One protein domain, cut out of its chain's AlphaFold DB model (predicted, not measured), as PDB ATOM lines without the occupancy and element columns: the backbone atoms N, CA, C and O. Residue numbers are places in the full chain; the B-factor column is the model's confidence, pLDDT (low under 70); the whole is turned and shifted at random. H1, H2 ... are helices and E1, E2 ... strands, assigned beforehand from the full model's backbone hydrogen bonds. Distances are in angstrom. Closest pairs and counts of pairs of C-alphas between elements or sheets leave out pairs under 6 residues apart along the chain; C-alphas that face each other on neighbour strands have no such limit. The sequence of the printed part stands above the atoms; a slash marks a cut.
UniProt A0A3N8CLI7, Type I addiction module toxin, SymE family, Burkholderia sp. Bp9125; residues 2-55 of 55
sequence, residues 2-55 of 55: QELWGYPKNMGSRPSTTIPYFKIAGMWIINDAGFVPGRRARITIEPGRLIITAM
ATOM      1  N   GLN A   2     163.798 174.746 223.087       50.56
ATOM      2  CA  GLN A   2     164.243 174.710 224.487       50.56
ATOM      3  C   GLN A   2     163.195 174.009 225.373       50.56
ATOM      4  O   GLN A   2     161.998 174.282 225.252       50.56
ATOM      5  N   GLU A   3     163.623 173.076 226.225       56.03
ATOM      6  CA  GLU A   3     162.743 172.335 227.140       56.03
ATOM      7  C   GLU A   3     162.526 173.111 228.447       56.03
ATOM      8  O   GLU A   3     163.478 173.638 229.021       56.03
ATOM      9  N   LEU A   4     161.272 173.179 228.913       58.19
ATOM     10  CA  LEU A   4     160.902 173.739 230.217       58.19
ATOM     11  C   LEU A   4     161.245 172.713 231.304       58.19
ATOM     12  O   LEU A   4     160.496 171.767 231.542       58.19
ATOM     13  N   TRP A   5     162.382 172.890 231.963       53.22
ATOM     14  CA  TRP A   5     162.783 172.053 233.094       53.22
ATOM     15  C   TRP A   5     162.017 172.487 234.350       53.22
ATOM     16  O   TRP A   5     162.169 173.618 234.800       53.22
ATOM     17  N   GLY A   6     161.186 171.592 234.896       56.41
ATOM     18  CA  GLY A   6     160.315 171.855 236.055       56.41
ATOM     19  C   GLY A   6     158.814 171.773 235.758       56.41
ATOM     20  O   GLY A   6     158.014 171.787 236.688       56.41
ATOM     21  N   TYR A   7     158.421 171.631 234.488       57.28
ATOM     22  CA  TYR A   7     157.038 171.342 234.108       57.28
ATOM     23  C   TYR A   7     156.863 169.823 233.928       57.28
ATOM     24  O   TYR A   7     157.595 169.231 233.127       57.28
ATOM     25  N   PRO A   8     155.950 169.152 234.659       57.91
ATOM     26  CA  PRO A   8     155.705 167.728 234.463       57.91
ATOM     27  C   PRO A   8     155.298 167.470 233.010       57.91
ATOM     28  O   PRO A   8     154.360 168.088 232.508       57.91
ATOM     29  N   LYS A   9     155.975 166.529 232.337       59.50
ATOM     30  CA  LYS A   9     155.753 166.210 230.911       59.50
ATOM     31  C   LYS A   9     154.298 165.828 230.576       59.50
ATOM     32  O   LYS A   9     153.916 165.875 229.415       59.50
ATOM     33  N   ASN A  10     153.498 165.494 231.593       61.81
ATOM     34  CA  ASN A  10     152.155 164.931 231.468       61.81
ATOM     35  C   ASN A  10     151.028 165.893 231.897       61.81
ATOM     36  O   ASN A  10     149.889 165.458 232.036       61.81
ATOM     37  N   MET A  11     151.313 167.179 232.146       54.06
ATOM     38  CA  MET A  11     150.314 168.125 232.661       54.06
ATOM     39  C   MET A  11     149.863 169.126 231.583       54.06
ATOM     40  O   MET A  11     150.302 170.268 231.546       54.06
ATOM     41  N   GLY A  12     148.959 168.695 230.702       63.19
ATOM     42  CA  GLY A  12     148.173 169.585 229.835       63.19
ATOM     43  C   GLY A  12     148.937 170.366 228.753       63.19
ATOM     44  O   GLY A  12     150.123 170.157 228.501       63.19
ATOM     45  N   SER A  13     148.202 171.255 228.072       60.47
ATOM     46  CA  SER A  13     148.737 172.120 227.013       60.47
ATOM     47  C   SER A  13     149.886 172.971 227.557       60.47
ATOM     48  O   SER A  13     149.742 173.638 228.582       60.47
ATOM     49  N   ARG A  14     151.031 172.936 226.867       59.44
ATOM     50  CA  ARG A  14     152.206 173.760 227.171       59.44
ATOM     51  C   ARG A  14     151.756 175.227 227.285       59.44
ATOM     52  O   ARG A  14     150.987 175.661 226.426       59.44
ATOM     53  N   PRO A  15     152.199 175.995 228.301       62.31
ATOM     54  CA  PRO A  15     151.801 177.393 228.422       62.31
ATOM     55  C   PRO A  15     152.088 178.125 227.107       62.31
ATOM     56  O   PRO A  15     153.189 178.015 226.561       62.31
ATOM     57  N   SER A  16     151.080 178.834 226.587       62.97
ATOM     58  CA  SER A  16     151.143 179.542 225.299       62.97
ATOM     59  C   SER A  16     152.284 180.559 225.250       62.97
ATOM     60  O   SER A  16     152.822 180.840 224.180       62.97
ATOM     61  N   THR A  17     152.700 181.052 226.416       58.34
ATOM     62  CA  THR A  17     153.810 181.984 226.581       58.34
ATOM     63  C   THR A  17     154.965 181.279 227.283       58.34
ATOM     64  O   THR A  17     154.940 181.047 228.491       58.34
ATOM     65  N   THR A  18     156.011 180.950 226.529       62.66
ATOM     66  CA  THR A  18     157.296 180.579 227.130       62.66
ATOM     67  C   THR A  18     157.913 181.851 227.698       62.66
ATOM     68  O   THR A  18     158.343 182.714 226.936       62.66
ATOM     69  N   ILE A  19     157.941 181.993 229.024       64.88
ATOM     70  CA  ILE A  19     158.716 183.065 229.655       64.88
ATOM     71  C   ILE A  19     160.191 182.676 229.506       64.88
ATOM     72  O   ILE A  19     160.573 181.603 229.989       64.88
ATOM     73  N   PRO A  20     161.019 183.478 228.814       68.12
ATOM     74  CA  PRO A  20     162.419 183.146 228.640       68.12
ATOM     75  C   PRO A  20     163.094 183.136 230.007       68.12
ATOM     76  O   PRO A  20     163.059 184.111 230.755       68.12
ATOM     77  N   TYR A  21     163.717 182.012 230.321       73.69
ATOM     78  CA  TYR A  21     164.603 181.881 231.460       73.69
ATOM     79  C   TYR A  21     165.924 181.309 230.960       73.69
ATOM     80  O   TYR A  21     165.981 180.560 229.980       73.69
ATOM     81  N   PHE A  22     166.996 181.651 231.655       81.12
ATOM     82  CA  PHE A  22     168.287 181.020 231.463       81.12
ATOM     83  C   PHE A  22     168.805 180.562 232.819       81.12
ATOM     84  O   PHE A  22     168.483 181.139 233.858       81.12
ATOM     85  N   LYS A  23     169.570 179.475 232.808       83.31
ATOM     86  CA  LYS A  23     170.158 178.905 234.015       83.31
ATOM     87  C   LYS A  23     171.621 179.317 234.077       83.31
ATOM     88  O   LYS A  23     172.381 178.996 233.170       83.31
ATOM     89  N   ILE A  24     172.003 179.986 235.157       85.31
ATOM     90  CA  ILE A  24     173.404 180.213 235.523       85.31
ATOM     91  C   ILE A  24     173.756 179.156 236.568       85.31
ATOM     92  O   ILE A  24     172.983 178.937 237.502       85.31
ATOM     93  N   ALA A  25     174.877 178.459 236.398       85.88
ATOM     94  CA  ALA A  25     175.316 177.408 237.313       85.88
ATOM     95  C   ALA A  25     176.797 177.570 237.682       85.88
ATOM     96  O   ALA A  25     177.592 178.079 236.891       85.88
ATOM     97  N   GLY A  26     177.151 177.115 238.885       89.25
ATOM     98  CA  GLY A  26     178.516 177.121 239.409       89.25
ATOM     99  C   GLY A  26     178.583 177.622 240.852       89.25
ATOM    100  O   GLY A  26     177.818 178.498 241.245       89.25
ATOM    101  N   MET A  27     179.519 177.077 241.633       88.94
ATOM    102  CA  MET A  27     179.745 177.496 243.027       88.94
ATOM    103  C   MET A  27     180.177 178.964 243.138       88.94
ATOM    104  O   MET A  27     179.852 179.624 244.121       88.94
ATOM    105  N   TRP A  28     180.835 179.488 242.100       92.25
ATOM    106  CA  TRP A  28     181.293 180.877 242.023       92.25
ATOM    107  C   TRP A  28     180.156 181.900 242.155       92.25
ATOM    108  O   TRP A  28     180.371 183.006 242.636       92.25
ATOM    109  N   ILE A  29     178.924 181.524 241.789       91.81
ATOM    110  CA  ILE A  29     177.741 182.387 241.906       91.81
ATOM    111  C   ILE A  29     177.519 182.800 243.366       91.81
ATOM    112  O   ILE A  29     177.200 183.952 243.642       91.81
ATOM    113  N   ILE A  30     177.718 181.862 244.293       90.19
ATOM    114  CA  ILE A  30     177.566 182.094 245.729       90.19
ATOM    115  C   ILE A  30     178.892 182.585 246.315       90.19
ATOM    116  O   ILE A  30     178.915 183.599 247.006       90.19
ATOM    117  N   ASN A  31     179.987 181.880 246.020       92.69
ATOM    118  CA  ASN A  31     181.270 182.078 246.697       92.69
ATOM    119  C   ASN A  31     181.992 183.362 246.276       92.69
ATOM    120  O   ASN A  31     182.589 184.019 247.122       92.69
ATOM    121  N   ASP A  32     181.925 183.714 244.992       93.25
ATOM    122  CA  ASP A  32     182.705 184.817 244.425       93.25
ATOM    123  C   ASP A  32     181.804 186.007 244.066       93.25
ATOM    124  O   ASP A  32     182.137 187.158 244.335       93.25
ATOM    125  N   ALA A  33     180.631 185.738 243.487       92.12
ATOM    126  CA  ALA A  33     179.690 186.763 243.039       92.12
ATOM    127  C   ALA A  33     178.631 187.152 244.093       92.12
ATOM    128  O   ALA A  33     177.877 188.099 243.876       92.12
ATOM    129  N   GLY A  34     178.569 186.445 245.229       93.44
ATOM    130  CA  GLY A  34     177.758 186.828 246.391       93.44
ATOM    131  C   GLY A  34     176.241 186.671 246.233       93.44
ATOM    132  O   GLY A  34     175.479 187.248 247.009       93.44
ATOM    133  N   PHE A  35     175.762 185.905 245.250       93.38
ATOM    134  CA  PHE A  35     174.331 185.655 245.086       93.38
ATOM    135  C   PHE A  35     173.840 184.616 246.092       93.38
ATOM    136  O   PHE A  35     174.173 183.435 246.017       93.38
ATOM    137  N   VAL A  36     172.981 185.052 247.010       90.69
ATOM    138  CA  VAL A  36     172.391 184.185 248.033       90.69
ATOM    139  C   VAL A  36     171.021 183.671 247.566       90.69
ATOM    140  O   VAL A  36     170.168 184.480 247.179       90.69
ATOM    141  N   PRO A  37     170.758 182.352 247.625       88.50
ATOM    142  CA  PRO A  37     169.453 181.789 247.290       88.50
ATOM    143  C   PRO A  37     168.297 182.468 248.037       88.50
ATOM    144  O   PRO A  37     168.389 182.760 249.228       88.50
ATOM    145  N   GLY A  38     167.196 182.723 247.329       87.81
ATOM    146  CA  GLY A  38     166.011 183.379 247.891       87.81
ATOM    147  C   GLY A  38     166.113 184.904 248.019       87.81
ATOM    148  O   GLY A  38     165.111 185.543 248.340       87.81
ATOM    149  N   ARG A  39     167.272 185.515 247.728       90.81
ATOM    150  CA  ARG A  39     167.407 186.978 247.664       90.81
ATOM    151  C   ARG A  39     167.097 187.510 246.268       90.81
ATOM    152  O   ARG A  39     167.258 186.828 245.257       90.81
ATOM    153  N   ARG A  40     166.641 188.763 246.222       92.25
ATOM    154  CA  ARG A  40     166.459 189.498 244.966       92.25
ATOM    155  C   ARG A  40     167.820 189.934 244.428       92.25
ATOM    156  O   ARG A  40     168.705 190.283 245.200       92.25
ATOM    157  N   ALA A  41     167.937 189.969 243.108       92.38
ATOM    158  CA  ALA A  41     169.059 190.566 242.400       92.38
ATOM    159  C   ALA A  41     168.581 191.803 241.635       92.38
ATOM    160  O   ALA A  41     167.422 191.874 241.215       92.38
ATOM    161  N   ARG A  42     169.479 192.763 241.422       94.19
ATOM    162  CA  ARG A  42     169.235 193.875 240.504       94.19
ATOM    163  C   ARG A  42     169.595 193.442 239.087       94.19
ATOM    164  O   ARG A  42     170.655 192.863 238.874       94.19
ATOM    165  N   ILE A  43     168.732 193.762 238.127       93.38
ATOM    166  CA  ILE A  43     168.974 193.532 236.701       93.38
ATOM    167  C   ILE A  43     169.072 194.888 236.006       93.38
ATOM    168  O   ILE A  43     168.178 195.721 236.147       93.38
ATOM    169  N   THR A  44     170.155 195.095 235.258       96.62
ATOM    170  CA  THR A  44     170.371 196.269 234.406       96.62
ATOM    171  C   THR A  44     170.659 195.804 232.982       96.62
ATOM    172  O   THR A  44     171.388 194.832 232.779       96.62
ATOM    173  N   ILE A  45     170.073 196.482 231.995       95.38
ATOM    174  CA  ILE A  45     170.252 196.170 230.576       95.38
ATOM    175  C   ILE A  45     170.982 197.339 229.924       95.38
ATOM    176  O   ILE A  45     170.513 198.474 229.974       95.38
ATOM    177  N   GLU A  46     172.110 197.036 229.296       97.06
ATOM    178  CA  GLU A  46     172.865 197.947 228.440       97.06
ATOM    179  C   GLU A  46     172.911 197.372 227.012       97.06
ATOM    180  O   GLU A  46     172.671 196.172 226.821       97.06
ATOM    181  N   PRO A  47     173.231 198.173 225.979       97.44
ATOM    182  CA  PRO A  47     173.400 197.659 224.623       97.44
ATOM    183  C   PRO A  47     174.405 196.493 224.572       97.44
ATOM    184  O   PRO A  47     175.593 196.655 224.837       97.44
ATOM    185  N   GLY A  48     173.908 195.293 224.250       95.50
ATOM    186  CA  GLY A  48     174.710 194.070 224.162       95.50
ATOM    187  C   GLY A  48     175.120 193.449 225.503       95.50
ATOM    188  O   GLY A  48     175.922 192.516 225.500       95.50
ATOM    189  N   ARG A  49     174.607 193.935 226.645       94.88
ATOM    190  CA  ARG A  49     174.987 193.432 227.975       94.88
ATOM    191  C   ARG A  49     173.796 193.312 228.921       94.88
ATOM    192  O   ARG A  49     172.982 194.220 229.057       94.88
ATOM    193  N   LEU A  50     173.754 192.190 229.636       92.75
ATOM    194  CA  LEU A  50     172.872 191.966 230.777       92.75
ATOM    195  C   LEU A  50     173.728 191.950 232.043       92.75
ATOM    196  O   LEU A  50     174.565 191.065 232.207       92.75
ATOM    197  N   ILE A  51     173.520 192.921 232.925       94.62
ATOM    198  CA  ILE A  51     174.257 193.049 234.181       94.62
ATOM    199  C   ILE A  51     173.332 192.618 235.314       94.62
ATOM    200  O   ILE A  51     172.275 193.213 235.527       94.62
ATOM    201  N   ILE A  52     173.735 191.578 236.040       94.06
ATOM    202  CA  ILE A  52     173.022 191.075 237.215       94.06
ATOM    203  C   ILE A  52     173.904 191.347 238.426       94.06
ATOM    204  O   ILE A  52     175.076 190.976 238.434       94.06
ATOM    205  N   THR A  53     173.352 191.997 239.445       95.19
ATOM    206  CA  THR A  53     174.095 192.416 240.637       95.19
ATOM    207  C   THR A  53     173.433 191.854 241.890       95.19
ATOM    208  O   THR A  53     172.211 191.957 242.046       95.19
ATOM    209  N   ALA A  54     174.234 191.243 242.767       92.75
ATOM    210  CA  ALA A  54     173.791 190.804 244.086       92.75
ATOM    211  C   ALA A  54     173.445 192.013 244.975       92.75
ATOM    212  O   ALA A  54     174.004 193.096 244.802       92.75
ATOM    213  N   MET A  55     172.504 191.820 245.901       85.12
ATOM    214  CA  MET A  55     172.025 192.826 246.860       85.12
ATOM    215  C   MET A  55     172.192 192.321 248.295       85.12
ATOM    216  O   MET A  55     172.078 191.088 248.522       85.12
TER     217      MET A  55
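What this domain is: This is residues 2 to 55 of the 55 residues of the protein "Type I addiction module toxin, SymE family" of Burkholderia sp. Bp9125 (UniProt A0A3N8CLI7). There is little regular structure here: a two-stranded hairpin, E1 and E2, has a short helix, H1, off the end where E1 begins and E2 ends, and a long unnamed tail, residues 2 to 27, reaches far out and folds back at its far end. The printed part has 54 residues, 16 of them in named elements, in the order H1, E1, E2, mixed in class, with the sheet E1 - E2 antiparallel. It is only just loose, close to extended, with a radius of gyration of the C-alphas of 14.9 A and spans of 39 by 28 by 17 A.

Where its parts are: E1, residues 41 to 46, runs 16.2 A from C-alpha 41 at (169.059, 190.566, 242.400). E2, residues 49 to 54, runs 16.4 A to C-alpha 54 at (173.791, 190.804, 244.086). H1 is residues 28 to 31.

How they stand to each other: E1 and E2 form a hairpin with a tight link, antiparallel at 160 degrees. N 44 and O 51, 2.8 A apart, are within hydrogen-bond range. H1 and E2 are apart. H1 is too short for an O i to N i+4 pair; 0 of its 1 O i to N i+3 pair is within range.

The domain as a whole: The two farthest C-alphas, of Gly 12 and Asp 32, are 40.5 A apart. The printed part has no cut. Residues 2 to 20 have pLDDT under 70.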